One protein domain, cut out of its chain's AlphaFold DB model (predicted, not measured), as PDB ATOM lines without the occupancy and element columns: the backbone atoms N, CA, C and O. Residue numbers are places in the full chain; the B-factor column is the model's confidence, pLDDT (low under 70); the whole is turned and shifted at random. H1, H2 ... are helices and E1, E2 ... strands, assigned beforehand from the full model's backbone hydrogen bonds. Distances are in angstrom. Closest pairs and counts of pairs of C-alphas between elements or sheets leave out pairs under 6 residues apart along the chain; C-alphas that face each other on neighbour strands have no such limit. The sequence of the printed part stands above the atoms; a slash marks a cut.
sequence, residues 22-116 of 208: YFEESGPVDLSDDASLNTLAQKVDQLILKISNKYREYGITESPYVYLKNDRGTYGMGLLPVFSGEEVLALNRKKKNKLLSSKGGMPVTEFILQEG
ATOM      1  N   TYR A  22       7.243  18.222  10.275       97.25
ATOM      2  CA  TYR A  22       6.558  19.365  10.868       97.25
ATOM      3  C   TYR A  22       5.109  19.031  11.227       97.25
ATOM      4  O   TYR A  22       4.410  18.324  10.501       97.25
ATOM      5  N   PHE A  23       4.625  19.593  12.330       95.62
ATOM      6  CA  PHE A  23       3.218  19.521  12.694       95.62
ATOM      7  C   PHE A  23       2.776  20.781  13.436       95.62
ATOM      8  O   PHE A  23       3.599  21.537  13.951       95.62
ATOM      9  N   GLU A  24       1.468  20.996  13.478       95.06
ATOM     10  CA  GLU A  24       0.830  22.072  14.221       95.06
ATOM     11  C   GLU A  24      -0.564  21.635  14.682       95.06
ATOM     12  O   GLU A  24      -1.276  20.918  13.976       95.06
ATOM     13  N   GLU A  25      -0.984  22.088  15.858       94.06
ATOM     14  CA  GLU A  25      -2.361  21.935  16.319       94.06
ATOM     15  C   GLU A  25      -3.243  23.045  15.735       94.06
ATOM     16  O   GLU A  25      -2.893  24.231  15.729       94.06
ATOM     17  N   SER A  26      -4.431  22.688  15.254       93.88
ATOM     18  CA  SER A  26      -5.385  23.667  14.735       93.88
ATOM     19  C   SER A  26      -5.968  24.554  15.834       93.88
ATOM     20  O   SER A  26      -6.384  25.674  15.542       93.88
ATOM     21  N   GLY A  27      -6.012  24.053  17.074       91.38
ATOM     22  CA  GLY A  27      -6.932  24.526  18.105       91.38
ATOM     23  C   GLY A  27      -8.385  24.143  17.783       91.38
ATOM     24  O   GLY A  27      -8.618  23.358  16.855       91.38
ATOM     25  N   PRO A  28      -9.367  24.686  18.523       91.44
ATOM     26  CA  PRO A  28     -10.779  24.397  18.300       91.44
ATOM     27  C   PRO A  28     -11.241  24.766  16.884       91.44
ATOM     28  O   PRO A  28     -11.082  25.908  16.456       91.44
ATOM     29  N   VAL A  29     -11.841  23.812  16.170       92.06
ATOM     30  CA  VAL A  29     -12.340  23.978  14.798       92.06
ATOM     31  C   VAL A  29     -13.751  23.404  14.673       92.06
ATOM     32  O   VAL A  29     -13.973  22.208  14.859       92.06
ATOM     33  N   ASP A  30     -14.700  24.243  14.256       91.81
ATOM     34  CA  ASP A  30     -15.981  23.812  13.688       91.81
ATOM     35  C   ASP A  30     -15.875  23.774  12.153       91.81
ATOM     36  O   ASP A  30     -15.629  24.795  11.511       91.81
ATOM     37  N   LEU A  31     -16.056  22.598  11.544       91.00
ATOM     38  CA  LEU A  31     -16.024  22.426  10.083       91.00
ATOM     39  C   LEU A  31     -17.293  22.940   9.379       91.00
ATOM     40  O   LEU A  31     -17.394  22.845   8.151       91.00
ATOM     41  N   SER A  32     -18.287  23.410  10.130       90.25
ATOM     42  CA  SER A  32     -19.525  24.009   9.616       90.25
ATOM     43  C   SER A  32     -19.471  25.536   9.596       90.25
ATOM     44  O   SER A  32     -20.312  26.143   8.938       90.25
ATOM     45  N   ASP A  33     -18.504  26.134  10.293       94.38
ATOM     46  CA  ASP A  33     -18.298  27.577  10.363       94.38
ATOM     47  C   ASP A  33     -17.209  28.027   9.379       94.38
ATOM     48  O   ASP A  33     -16.091  27.504   9.366       94.38
ATOM     49  N   ASP A  34     -17.529  29.024   8.556       94.06
ATOM     50  CA  ASP A  34     -16.626  29.506   7.511       94.06
ATOM     51  C   ASP A  34     -15.395  30.213   8.099       94.06
ATOM     52  O   ASP A  34     -14.303  30.109   7.539       94.06
ATOM     53  N   ALA A  35     -15.517  30.917   9.229       95.25
ATOM     54  CA  ALA A  35     -14.378  31.604   9.850       95.25
ATOM     55  C   ALA A  35     -13.362  30.601  10.427       95.25
ATOM     56  O   ALA A  35     -12.149  30.730  10.224       95.25
ATOM     57  N   SER A  36     -13.867  29.560  11.080       95.00
ATOM     58  CA  SER A  36     -13.106  28.408  11.554       95.00
ATOM     59  C   SER A  36     -12.411  27.666  10.401       95.00
ATOM     60  O   SER A  36     -11.201  27.428  10.461       95.00
ATOM     61  N   LEU A  37     -13.117  27.391   9.296       95.44
ATOM     62  CA  LEU A  37     -12.514  26.785   8.100       95.44
ATOM     63  C   LEU A  37     -11.417  27.655   7.476       95.44
ATOM     64  O   LEU A  37     -10.376  27.125   7.091       95.44
ATOM     65  N   ASN A  38     -11.615  28.974   7.403       97.31
ATOM     66  CA  ASN A  38     -10.594  29.904   6.911       97.31
ATOM     67  C   ASN A  38      -9.338  29.894   7.788       97.31
ATOM     68  O   ASN A  38      -8.225  29.906   7.266       97.31
ATOM     69  N   THR A  39      -9.501  29.821   9.108       97.12
ATOM     70  CA  THR A  39      -8.370  29.734  10.042       97.12
ATOM     71  C   THR A  39      -7.594  28.428   9.843       97.12
ATOM     72  O   THR A  39      -6.365  28.441   9.759       97.12
ATOM     73  N   LEU A  40      -8.300  27.300   9.696       96.88
ATOM     74  CA  LEU A  40      -7.676  26.008   9.406       96.88
ATOM     75  C   LEU A  40      -6.937  26.021   8.058       96.88
ATOM     76  O   LEU A  40      -5.805  25.546   7.974       96.88
ATOM     77  N   ALA A  41      -7.553  26.590   7.019       98.06
ATOM     78  CA  ALA A  41      -6.959  26.725   5.691       98.06
ATOM     79  C   ALA A  41      -5.655  27.540   5.724       98.06
ATOM     80  O   ALA A  41      -4.654  27.115   5.154       98.06
ATOM     81  N   GLN A  42      -5.634  28.657   6.458       98.25
ATOM     82  CA  GLN A  42      -4.436  29.486   6.618       98.25
ATOM     83  C   GLN A  42      -3.288  28.734   7.297       98.25
ATOM     84  O   GLN A  42      -2.148  28.845   6.850       98.25
ATOM     85  N   LYS A  43      -3.570  27.950   8.345       98.25
ATOM     86  CA  LYS A  43      -2.551  27.110   8.995       98.25
ATOM     87  C   LYS A  43      -1.995  26.050   8.036       98.25
ATOM     88  O   LYS A  43      -0.787  25.830   8.001       98.25
ATOM     89  N   VAL A  44      -2.853  25.436   7.215       98.50
ATOM     90  CA  VAL A  44      -2.412  24.497   6.167       98.50
ATOM     91  C   VAL A  44      -1.470  25.184   5.179       98.50
ATOM     92  O   VAL A  44      -0.384  24.663   4.938       98.50
ATOM     93  N   ASP A  45      -1.823  26.362   4.661       98.62
ATOM     94  CA  ASP A  45      -0.966  27.100   3.721       98.62
ATOM     95  C   ASP A  45       0.377  27.510   4.347       98.62
ATOM     96  O   ASP A  45       1.423  27.422   3.701       98.62
ATOM     97  N   GLN A  46       0.377  27.915   5.620       98.50
ATOM     98  CA  GLN A  46       1.601  28.246   6.356       98.50
ATOM     99  C   GLN A  46       2.520  27.030   6.510       98.50
ATOM    100  O   GLN A  46       3.728  27.130   6.266       98.50
ATOM    101  N   LEU A  47       1.961  25.872   6.868       98.44
ATOM    102  CA  LEU A  47       2.721  24.634   6.997       98.44
ATOM    103  C   LEU A  47       3.259  24.163   5.638       98.44
ATOM    104  O   LEU A  47       4.437  23.826   5.529       98.44
ATOM    105  N   ILE A  48       2.446  24.232   4.581       98.62
ATOM    106  CA  ILE A  48       2.863  23.922   3.206       98.62
ATOM    107  C   ILE A  48       4.006  24.826   2.754       98.62
ATOM    108  O   ILE A  48       4.965  24.339   2.155       98.62
ATOM    109  N   LEU A  49       3.963  26.124   3.063       98.50
ATOM    110  CA  LEU A  49       5.057  27.046   2.753       98.50
ATOM    111  C   LEU A  49       6.351  26.653   3.482       98.50
ATOM    112  O   LEU A  49       7.430  26.691   2.885       98.50
ATOM    113  N   LYS A  50       6.253  26.244   4.754       98.25
ATOM    114  CA  LYS A  50       7.398  25.770   5.543       98.25
ATOM    115  C   LYS A  50       8.036  24.527   4.911       98.25
ATOM    116  O   LYS A  50       9.248  24.511   4.708       98.25
ATOM    117  N   ILE A  51       7.219  23.543   4.528       98.44
ATOM    118  CA  ILE A  51       7.667  22.318   3.846       98.44
ATOM    119  C   ILE A  51       8.269  22.661   2.473       98.44
ATOM    120  O   ILE A  51       9.364  22.218   2.146       98.44
ATOM    121  N   SER A  52       7.615  23.535   1.700       98.25
ATOM    122  CA  SER A  52       8.085  23.981   0.377       98.25
ATOM    123  C   SER A  52       9.488  24.588   0.425       98.25
ATOM    124  O   SER A  52      10.281  24.416  -0.500       98.25
ATOM    125  N   ASN A  53       9.806  25.324   1.494       98.38
ATOM    126  CA  ASN A  53      11.134  25.901   1.673       98.38
ATOM    127  C   ASN A  53      12.193  24.817   1.909       98.38
ATOM    128  O   ASN A  53      13.250  24.895   1.286       98.38
ATOM    129  N   LYS A  54      11.888  23.789   2.714       98.19
ATOM    130  CA  LYS A  54      12.767  22.622   2.902       98.19
ATOM    131  C   LYS A  54      12.930  21.811   1.622       98.19
ATOM    132  O   LYS A  54      14.043  21.450   1.257       98.19
ATOM    133  N   TYR A  55      11.847  21.607   0.877       98.06
ATOM    134  CA  TYR A  55      11.911  20.927  -0.413       98.06
ATOM    135  C   TYR A  55      12.825  21.676  -1.389       98.06
ATOM    136  O   TYR A  55      13.691  21.067  -2.009       98.06
ATOM    137  N   ARG A  56      12.718  23.011  -1.466       98.38
ATOM    138  CA  ARG A  56      13.616  23.835  -2.290       98.38
ATOM    139  C   ARG A  56      15.071  23.762  -1.823       98.38
ATOM    140  O   ARG A  56      15.962  23.712  -2.664       98.38
ATOM    141  N   GLU A  57      15.301  23.777  -0.512       98.12
ATOM    142  CA  GLU A  57      16.634  23.661   0.094       98.12
ATOM    143  C   GLU A  57      17.332  22.356  -0.317       98.12
ATOM    144  O   GLU A  57      18.509  22.382  -0.676       98.12
ATOM    145  N   TYR A  58      16.595  21.242  -0.350       97.69
ATOM    146  CA  TYR A  58      17.131  19.917  -0.676       97.69
ATOM    147  C   TYR A  58      16.889  19.453  -2.118       97.69
ATOM    148  O   TYR A  58      17.240  18.326  -2.465       97.69
ATOM    149  N   GLY A  59      16.327  20.304  -2.980       97.56
ATOM    150  CA  GLY A  59      16.085  19.983  -4.390       97.56
ATOM    151  C   GLY A  59      14.986  18.942  -4.635       97.56
ATOM    152  O   GLY A  59      15.015  18.263  -5.659       97.56
ATOM    153  N   ILE A  60      14.029  18.818  -3.716       96.62
ATOM    154  CA  ILE A  60      12.848  17.953  -3.832       96.62
ATOM    155  C   ILE A  60      11.837  18.633  -4.764       96.62
ATOM    156  O   ILE A  60      11.576  19.833  -4.644       96.62
ATOM    157  N   THR A  61      11.294  17.877  -5.719       96.00
ATOM    158  CA  THR A  61      10.450  18.417  -6.809       96.00
ATOM    159  C   THR A  61       8.971  18.076  -6.664       96.00
ATOM    160  O   THR A  61       8.126  18.633  -7.363       96.00
ATOM    161  N   GLU A  62       8.668  17.166  -5.752       94.56
ATOM    162  CA  GLU A  62       7.346  16.701  -5.392       94.56
ATOM    163  C   GLU A  62       6.525  17.822  -4.745       94.56
ATOM    164  O   GLU A  62       7.052  18.739  -4.112       94.56
ATOM    165  N   SER A  63       5.201  17.741  -4.885       95.88
ATOM    166  CA  SER A  63       4.302  18.692  -4.239       95.88
ATOM    167  C   SER A  63       4.213  18.405  -2.736       95.88
ATOM    168  O   SER A  63       3.840  17.290  -2.361       95.88
ATOM    169  N   PRO A  64       4.483  19.390  -1.864       97.62
ATOM    170  CA  PRO A  64       4.264  19.235  -0.436       97.62
ATOM    171  C   PRO A  64       2.771  19.094  -0.140       97.62
ATOM    172  O   PRO A  64       1.919  19.655  -0.830       97.62
ATOM    173  N   TYR A  65       2.457  18.361   0.920       97.56
ATOM    174  CA  TYR A  65       1.086  18.155   1.365       97.56
ATOM    175  C   TYR A  65       1.030  18.030   2.881       97.56
ATOM    176  O   TYR A  65       2.033  17.774   3.549       97.56
ATOM    177  N   VAL A  66      -0.163  18.231   3.426       97.88
ATOM    178  CA  VAL A  66      -0.430  18.163   4.860       97.88
ATOM    179  C   VAL A  66      -1.541  17.159   5.105       97.88
ATOM    180  O   VAL A  66      -2.574  17.162   4.441       97.88
ATOM    181  N   TYR A  67      -1.349  16.296   6.089       95.31
ATOM    182  CA  TYR A  67      -2.406  15.483   6.655       95.31
ATOM    183  C   TYR A  67      -3.177  16.264   7.710       95.31
ATOM    184  O   TYR A  67      -2.610  16.686   8.714       95.31
ATOM    185  N   LEU A  68      -4.492  16.350   7.530       94.06
ATOM    186  CA  LEU A  68      -5.425  16.660   8.606       94.06
ATOM    187  C   LEU A  68      -5.762  15.369   9.355       94.06
ATOM    188  O   LEU A  68      -6.277  14.417   8.754       94.06
ATOM    189  N   LYS A  69      -5.460  15.338  10.654       90.62
ATOM    190  CA  LYS A  69      -5.749  14.232  11.577       90.62
ATOM    191  C   LYS A  69      -6.607  14.761  12.716       90.62
ATOM    192  O   LYS A  69      -6.344  15.854  13.193       90.62
ATOM    193  N   ASN A  70      -7.609  14.021  13.180       86.62
ATOM    194  CA  ASN A  70      -8.327  14.445  14.384       86.62
ATOM    195  C   ASN A  70      -7.595  14.073  15.678       86.62
ATOM    196  O   ASN A  70      -6.821  13.114  15.719       86.62
ATOM    197  N   ASP A  71      -7.895  14.822  16.734       80.56
ATOM    198  CA  ASP A  71      -7.342  14.686  18.085       80.56
ATOM    199  C   ASP A  71      -7.824  13.431  18.842       80.56
ATOM    200  O   ASP A  71      -7.220  13.021  19.830       80.56
ATOM    201  N   ARG A  72      -8.911  12.785  18.396       77.56
ATOM    202  CA  ARG A  72      -9.548  11.656  19.115       77.56
ATOM    203  C   ARG A  72      -9.205  10.263  18.597       77.56
ATOM    204  O   ARG A  72      -9.710   9.276  19.136       77.56
ATOM    205  N   GLY A  73      -8.337  10.159  17.593       65.31
ATOM    206  CA  GLY A  73      -7.943   8.887  16.990       65.31
ATOM    207  C   GLY A  73      -9.081   8.222  16.201       65.31
ATOM    208  O   GLY A  73     -10.266   8.330  16.519       65.31
ATOM    209  N   THR A  74      -8.732   7.505  15.128       60.38
ATOM    210  CA  THR A  74      -9.722   7.178  14.078       60.38
ATOM    211  C   THR A  74      -9.758   5.745  13.575       60.38
ATOM    212  O   THR A  74     -10.367   5.497  12.540       60.38
ATOM    213  N   TYR A  75      -9.111   4.778  14.230       56.50
ATOM    214  CA  TYR A  75      -8.862   3.468  13.594       56.50
ATOM    215  C   TYR A  75      -8.265   3.627  12.168       56.50
ATOM    216  O   TYR A  75      -8.620   2.889  11.256       56.50
ATOM    217  N   GLY A  76      -7.420   4.644  11.944       58.00
ATOM    218  CA  GLY A  76      -6.838   4.954  10.628       58.00
ATOM    219  C   GLY A  76      -7.775   5.657   9.633       58.00
ATOM    220  O   GLY A  76      -7.364   5.959   8.517       58.00
ATOM    221  N   MET A  77      -9.027   5.959  10.002       59.47
ATOM    222  CA  MET A  77     -10.029   6.504   9.075       59.47
ATOM    223  C   MET A  77     -10.041   8.032   8.944       59.47
ATOM    224  O   MET A  77     -10.598   8.527   7.973       59.47
ATOM    225  N   GLY A  78      -9.440   8.795   9.857       67.19
ATOM    226  CA  GLY A  78      -9.545  10.264   9.909       67.19
ATOM    227  C   GLY A  78      -8.337  11.009   9.373       67.19
ATOM    228  O   GLY A  78      -8.088  12.123   9.810       67.19
ATOM    229  N   LEU A  79      -7.573  10.384   8.476       82.06
ATOM    230  CA  LEU A  79      -6.486  11.041   7.759       82.06
ATOM    231  C   LEU A  79      -6.997  11.573   6.422       82.06
ATOM    232  O   LEU A  79      -7.559  10.821   5.611       82.06
ATOM    233  N   LEU A  80      -6.792  12.860   6.179       90.75
ATOM    234  CA  LEU A  80      -7.082  13.487   4.897       90.75
ATOM    235  C   LEU A  80      -5.855  14.276   4.427       90.75
ATOM    236  O   LEU A  80      -5.528  15.268   5.074       90.75
ATOM    237  N   PRO A  81      -5.188  13.861   3.337       94.00
ATOM    238  CA  PRO A  81      -4.176  14.699   2.712       94.00
ATOM    239  C   PRO A  81      -4.850  15.890   2.020       94.00
ATOM    240  O   PRO A  81      -5.905  15.731   1.394       94.00
ATOM    241  N   VAL A  82      -4.242  17.064   2.156       96.38
ATOM    242  CA  VAL A  82      -4.603  18.307   1.469       96.38
ATOM    243  C   VAL A  82      -3.343  18.982   0.934       96.38
ATOM    244  O   VAL A  82      -2.293  18.949   1.579       96.38
ATOM    245  N   PHE A  83      -3.453  19.594  -0.243       97.75
ATOM    246  CA  PHE A  83      -2.333  20.250  -0.938       97.75
ATOM    247  C   PHE A  83      -2.394  21.780  -0.887       97.75
ATOM    248  O   PHE A  83      -1.507  22.453  -1.406       97.75
ATOM    249  N   SER A  84      -3.439  22.343  -0.283       98.38
ATOM    250  CA  SER A  84      -3.601  23.782  -0.075       98.38
ATOM    251  C   SER A  84      -4.705  24.063   0.942       98.38
ATOM    252  O   SER A  84      -5.562  23.212   1.212       98.38
ATOM    253  N   GLY A  85      -4.734  25.284   1.466       98.06
ATOM    254  CA  GLY A  85      -5.861  25.813   2.223       98.06
ATOM    255  C   GLY A  85      -7.147  25.865   1.392       98.06
ATOM    256  O   GLY A  85      -8.231  25.626   1.920       98.06
ATOM    257  N   GLU A  86      -7.054  26.069   0.075       98.12
ATOM    258  CA  GLU A  86      -8.218  26.039  -0.821       98.12
ATOM    259  C   GLU A  86      -8.932  24.677  -0.798       98.12
ATOM    260  O   GLU A  86     -10.163  24.619  -0.749       98.12
ATOM    261  N   GLU A  87      -8.191  23.565  -0.733       97.69
ATOM    262  CA  GLU A  87      -8.803  22.239  -0.587       97.69
ATOM    263  C   GLU A  87      -9.552  22.061   0.741       97.69
ATOM    264  O   GLU A  87     -10.539  21.317   0.795       97.69
ATOM    265  N   VAL A  88      -9.107  22.746   1.802       96.94
ATOM    266  CA  VAL A  88      -9.783  22.778   3.110       96.94
ATOM    267  C   VAL A  88     -11.099  23.552   3.016       96.94
ATOM    268  O   VAL A  88     -12.128  23.111   3.535       96.94
ATOM    269  N   LEU A  89     -11.105  24.675   2.301       96.81
ATOM    270  CA  LEU A  89     -12.324  25.450   2.056       96.81
ATOM    271  C   LEU A  89     -13.322  24.673   1.180       96.81
ATOM    272  O   LEU A  89     -14.532  24.740   1.392       96.81
ATOM    273  N   ALA A  90     -12.821  23.865   0.244       96.44
ATOM    274  CA  ALA A  90     -13.623  23.057  -0.675       96.44
ATOM    275  C   ALA A  90     -14.039  21.675  -0.117       96.44
ATOM    276  O   ALA A  90     -14.488  20.798  -0.871       96.44
ATOM    277  N   LEU A  91     -13.907  21.427   1.193       94.88
ATOM    278  CA  LEU A  91     -14.261  20.136   1.787       94.88
ATOM    279  C   LEU A  91     -15.749  19.815   1.616       94.88
ATOM    280  O   LEU A  91     -16.636  20.442   2.196       94.88
ATOM    281  N   ASN A  92     -16.033  18.740   0.884       93.44
ATOM    282  CA  ASN A  92     -17.391  18.220   0.776       93.44
ATOM    283  C   ASN A  92     -17.833  17.477   2.053       93.44
ATOM    284  O   ASN A  92     -17.026  17.079   2.898       93.44
ATOM    285  N   ARG A  93     -19.141  17.211   2.157       91.94
ATOM    286  CA  ARG A  93     -19.751  16.506   3.301       91.94
ATOM    287  C   ARG A  93     -19.078  15.163   3.617       91.94
ATOM    288  O   ARG A  93     -18.929  14.820   4.783       91.94
ATOM    289  N   LYS A  94     -18.646  14.406   2.602       91.19
ATOM    290  CA  LYS A  94     -17.983  13.105   2.794       91.19
ATOM    291  C   LYS A  94     -16.619  13.268   3.475       91.19
ATOM    292  O   LYS A  94     -16.332  12.529   4.412       91.19
ATOM    293  N   LYS A  95     -15.801  14.230   3.032       91.56
ATOM    294  CA  LYS A  95     -14.493  14.524   3.638       91.56
ATOM    295  C   LYS A  95     -14.649  15.087   5.058       91.56
ATOM    296  O   LYS A  95     -13.956  14.616   5.954       91.56
ATOM    297  N   LYS A  96     -15.614  15.989   5.293       91.00
ATOM    298  CA  LYS A  96     -15.934  16.492   6.645       91.00
ATOM    299  C   LYS A  96     -16.341  15.355   7.591       91.00
ATOM    300  O   LYS A  96     -15.761  15.211   8.659       91.00
ATOM    301  N   ASN A  97     -17.248  14.470   7.170       89.00
ATOM    302  CA  ASN A  97     -17.649  13.310   7.977       89.00
ATOM    303  C   ASN A  97     -16.475  12.365   8.287       89.00
ATOM    304  O   ASN A  97     -16.402  11.813   9.383       89.00
ATOM    305  N   LYS A  98     -15.552  12.178   7.334       87.25
ATOM    306  CA  LYS A  98     -14.332  11.384   7.535       87.25
ATOM    307  C   LYS A  98     -13.450  11.994   8.633       87.25
ATOM    308  O   LYS A  98     -13.019  11.273   9.525       87.25
ATOM    309  N   LEU A  99     -13.238  13.310   8.599       87.81
ATOM    310  CA  LEU A  99     -12.473  14.045   9.615       87.81
ATOM    311  C   LEU A  99     -13.129  14.004  11.002       87.81
ATOM    312  O   LEU A  99     -12.438  13.876  12.007       87.81
ATOM    313  N   LEU A 100     -14.461  14.041  11.058       87.44
ATOM    314  CA  LEU A 100     -15.233  13.987  12.304       87.44
ATOM    315  C   LEU A 100     -15.433  12.562  12.851       87.44
ATOM    316  O   LEU A 100     -16.032  12.386  13.909       87.44
ATOM    317  N   SER A 101     -14.958  11.530  12.148       82.94
ATOM    318  CA  SER A 101     -15.075  10.145  12.610       82.94
ATOM    319  C   SER A 101     -14.114   9.895  13.775       82.94
ATOM    320  O   SER A 101     -12.903   9.925  13.584       82.94
ATOM    321  N   SER A 102     -14.626   9.606  14.971       79.38
ATOM    322  CA  SER A 102     -13.815   9.352  16.169       79.38
ATOM    323  C   SER A 102     -14.023   7.949  16.729       79.38
ATOM    324  O   SER A 102     -15.094   7.342  16.616       79.38
ATOM    325  N   LYS A 103     -12.991   7.419  17.387       69.50
ATOM    326  CA  LYS A 103     -13.129   6.208  18.197       69.50
ATOM    327  C   LYS A 103     -13.998   6.511  19.424       69.50
ATOM    328  O   LYS A 103     -13.688   7.395  20.213       69.50
ATOM    329  N   GLY A 104     -15.082   5.755  19.601       70.00
ATOM    330  CA  GLY A 104     -15.955   5.873  20.778       70.00
ATOM    331  C   GLY A 104     -16.972   7.022  20.736       70.00
ATOM    332  O   GLY A 104     -17.622   7.263  21.745       70.00
ATOM    333  N   GLY A 105     -17.137   7.709  19.597       70.62
ATOM    334  CA  GLY A 105     -18.208   8.697  19.394       70.62
ATOM    335  C   GLY A 105     -18.017  10.036  20.113       70.62
ATOM    336  O   GLY A 105     -18.957  10.824  20.183       70.62
ATOM    337  N   MET A 106     -16.821  10.309  20.643       76.81
ATOM    338  CA  MET A 106     -16.500  11.622  21.206       76.81
ATOM    339  C   MET A 106     -16.455  12.692  20.106       76.81
ATOM    340  O   MET A 106     -15.992  12.396  19.001       76.81
ATOM    341  N   PRO A 107     -16.903  13.927  20.375       81.25
ATOM    342  CA  PRO A 107     -16.802  14.996  19.394       81.25
ATOM    343  C   PRO A 107     -15.330  15.280  19.082       81.25
ATOM    344  O   PRO A 107     -14.503  15.376  19.987       81.25
ATOM    345  N   VAL A 108     -15.024  15.393  17.793       82.75
ATOM    346  CA  VAL A 108     -13.753  15.941  17.315       82.75
ATOM    347  C   VAL A 108     -13.863  17.450  17.400       82.75
ATOM    348  O   VAL A 108     -14.755  18.029  16.781       82.75
ATOM    349  N   THR A 109     -12.981  18.064  18.178       85.88
ATOM    350  CA  THR A 109     -12.959  19.518  18.365       85.88
ATOM    351  C   THR A 109     -11.698  20.146  17.806       85.88
ATOM    352  O   THR A 109     -11.699  21.343  17.553       85.88
ATOM    353  N   GLU A 110     -10.643  19.361  17.599       91.56
ATOM    354  CA  GLU A 110      -9.327  19.848  17.202       91.56
ATOM    355  C   GLU A 110      -8.694  18.904  16.175       91.56
ATOM    356  O   GLU A 110      -9.024  17.715  16.077       91.56
ATOM    357  N   PHE A 111      -7.771  19.447  15.388       92.69
ATOM    358  CA  PHE A 111      -7.033  18.724  14.369       92.69
ATOM    359  C   PHE A 111      -5.533  18.918  14.552       92.69
ATOM    360  O   PHE A 111      -5.060  19.991  14.914       92.69
ATOM    361  N   ILE A 112      -4.780  17.877  14.231       93.94
ATOM    362  CA  ILE A 112      -3.338  17.929  14.043       93.94
ATOM    363  C   ILE A 112      -3.099  18.046  12.540       93.94
ATOM    364  O   ILE A 112      -3.509  17.175  11.763       93.94
ATOM    365  N   LEU A 113      -2.452  19.133  12.139       96.62
ATOM    366  CA  LEU A 113      -1.910  19.339  10.806       96.62
ATOM    367  C   LEU A 113      -0.501  18.768  10.826       96.62
ATOM    368  O   LEU A 113       0.326  19.221  11.607       96.62
ATOM    369  N   GLN A 114      -0.216  17.773   9.999       96.12
ATOM    370  CA  GLN A 114       1.109  17.164   9.951       96.12
ATOM    371  C   GLN A 114       1.620  17.129   8.520       96.12
ATOM    372  O   GLN A 114       0.881  16.755   7.615       96.12
ATOM    373  N   GLU A 115       2.886  17.472   8.324       97.81
ATOM    374  CA  GLU A 115       3.605  17.265   7.076       97.81
ATOM    375  C   GLU A 115       3.406  15.833   6.559       97.81
ATOM    376  O   GLU A 115       3.522  14.840   7.288       97.81
ATOM    377  N   GLY A 116       3.052  15.747   5.282       95.81
ATOM    378  CA  GLY A 116       2.956  14.503   4.553       95.81
ATOM    379  C   GLY A 116       4.333  14.013   4.125       95.81
ATOM    380  O   GLY A 116       5.062  14.730   3.444       95.81
TER     381      GLY A 116
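Overview. This is residues 22 to 116 of the 208 residues of an uncharacterized protein of uncultured bacterium (UniProt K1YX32). A strongly twisted wall of four strands has one long helix, H1, running along one face, and residues 52 to 58 of that helix run on beyond the sheet. Short H2 packs beside H1, short H3 sits near E2 and E3, and the opposite face has no named helix. The printed part has 95 residues with three named helices and four named strands, in the order E1 H1 E2 E3 H2 H3 E4; the sheet, E1 E4 E2 E3, is antiparallel throughout, and the class is mixed. The whole is compact, with a radius of gyration of the C-alphas of 13.3 A, and elongated in outline, spanning 43 by 28 by 21 A.

Along the chain. E1, residues 23 to 28, begins with C-alpha 23 at (3.218, 19.521, 12.694) and is 15.8 A long. H1, residues 34 to 58, measures 36.0 A, from C-alpha 34 at (-16.626, 29.506, 7.511). E2 is residues 66 to 70, 12.9 A, and E3 is residues 80 to 82, 6.4 A. H2 is residues 85 to 89, 6.5 A, and H3 is residues 93 to 99, 9.9 A. E4, residues 110 to 115, is 16.6 A long and ends with C-alpha 115 at (3.605, 17.265, 7.076).

Arrangement. E1 and E4 are antiparallel at 163 degrees, with N 24 and O 113 2.8 A apart, within hydrogen-bond range. E4 and E2 are antiparallel at 152 degrees, with N 67 and O 114 at 2.7 A. E2 and E3 form a hairpin, with N 82 and O 66 at 2.8 A. E1 and E3 are the edge strands. H1 is on the sheet at a height of 8.6 A, over E4, and runs along the strands at 15 degrees to E4 on the local plane. Its closest C-alphas to E4 are those of Val 44 and Leu 113, 7.0 A apart. H1 touches H2 with its residues 37 to 45 alone; the C-alphas of Ala 41 and Gly 85 are closest, 3.8 A apart. H2 only grazes the sheet, with residues 85 to 88. The closest C-alphas of H3 and E2 are those of Leu 99 and Asn 70, 6.3 A apart. H1 and H3 are apart. There are two layers, with H1 and H3 on one face of the sheet. E1, H1, E2 and E3, H2 H3, E4 are split strand-helix-strand units, two strands running the same way with another between them; both crossovers are right-handed. In H1, H2 and H3 every O i to N i+4 pair is within hydrogen-bond range.

Size, cuts and confidence. The C-alphas farthest apart are those of Gly 59 and Gly 105, 43.2 A. The printed part has no cut and no long link. The mean pLDDT of the printed part is 90.9; residues 73 to 78 and residue 103 are under 70.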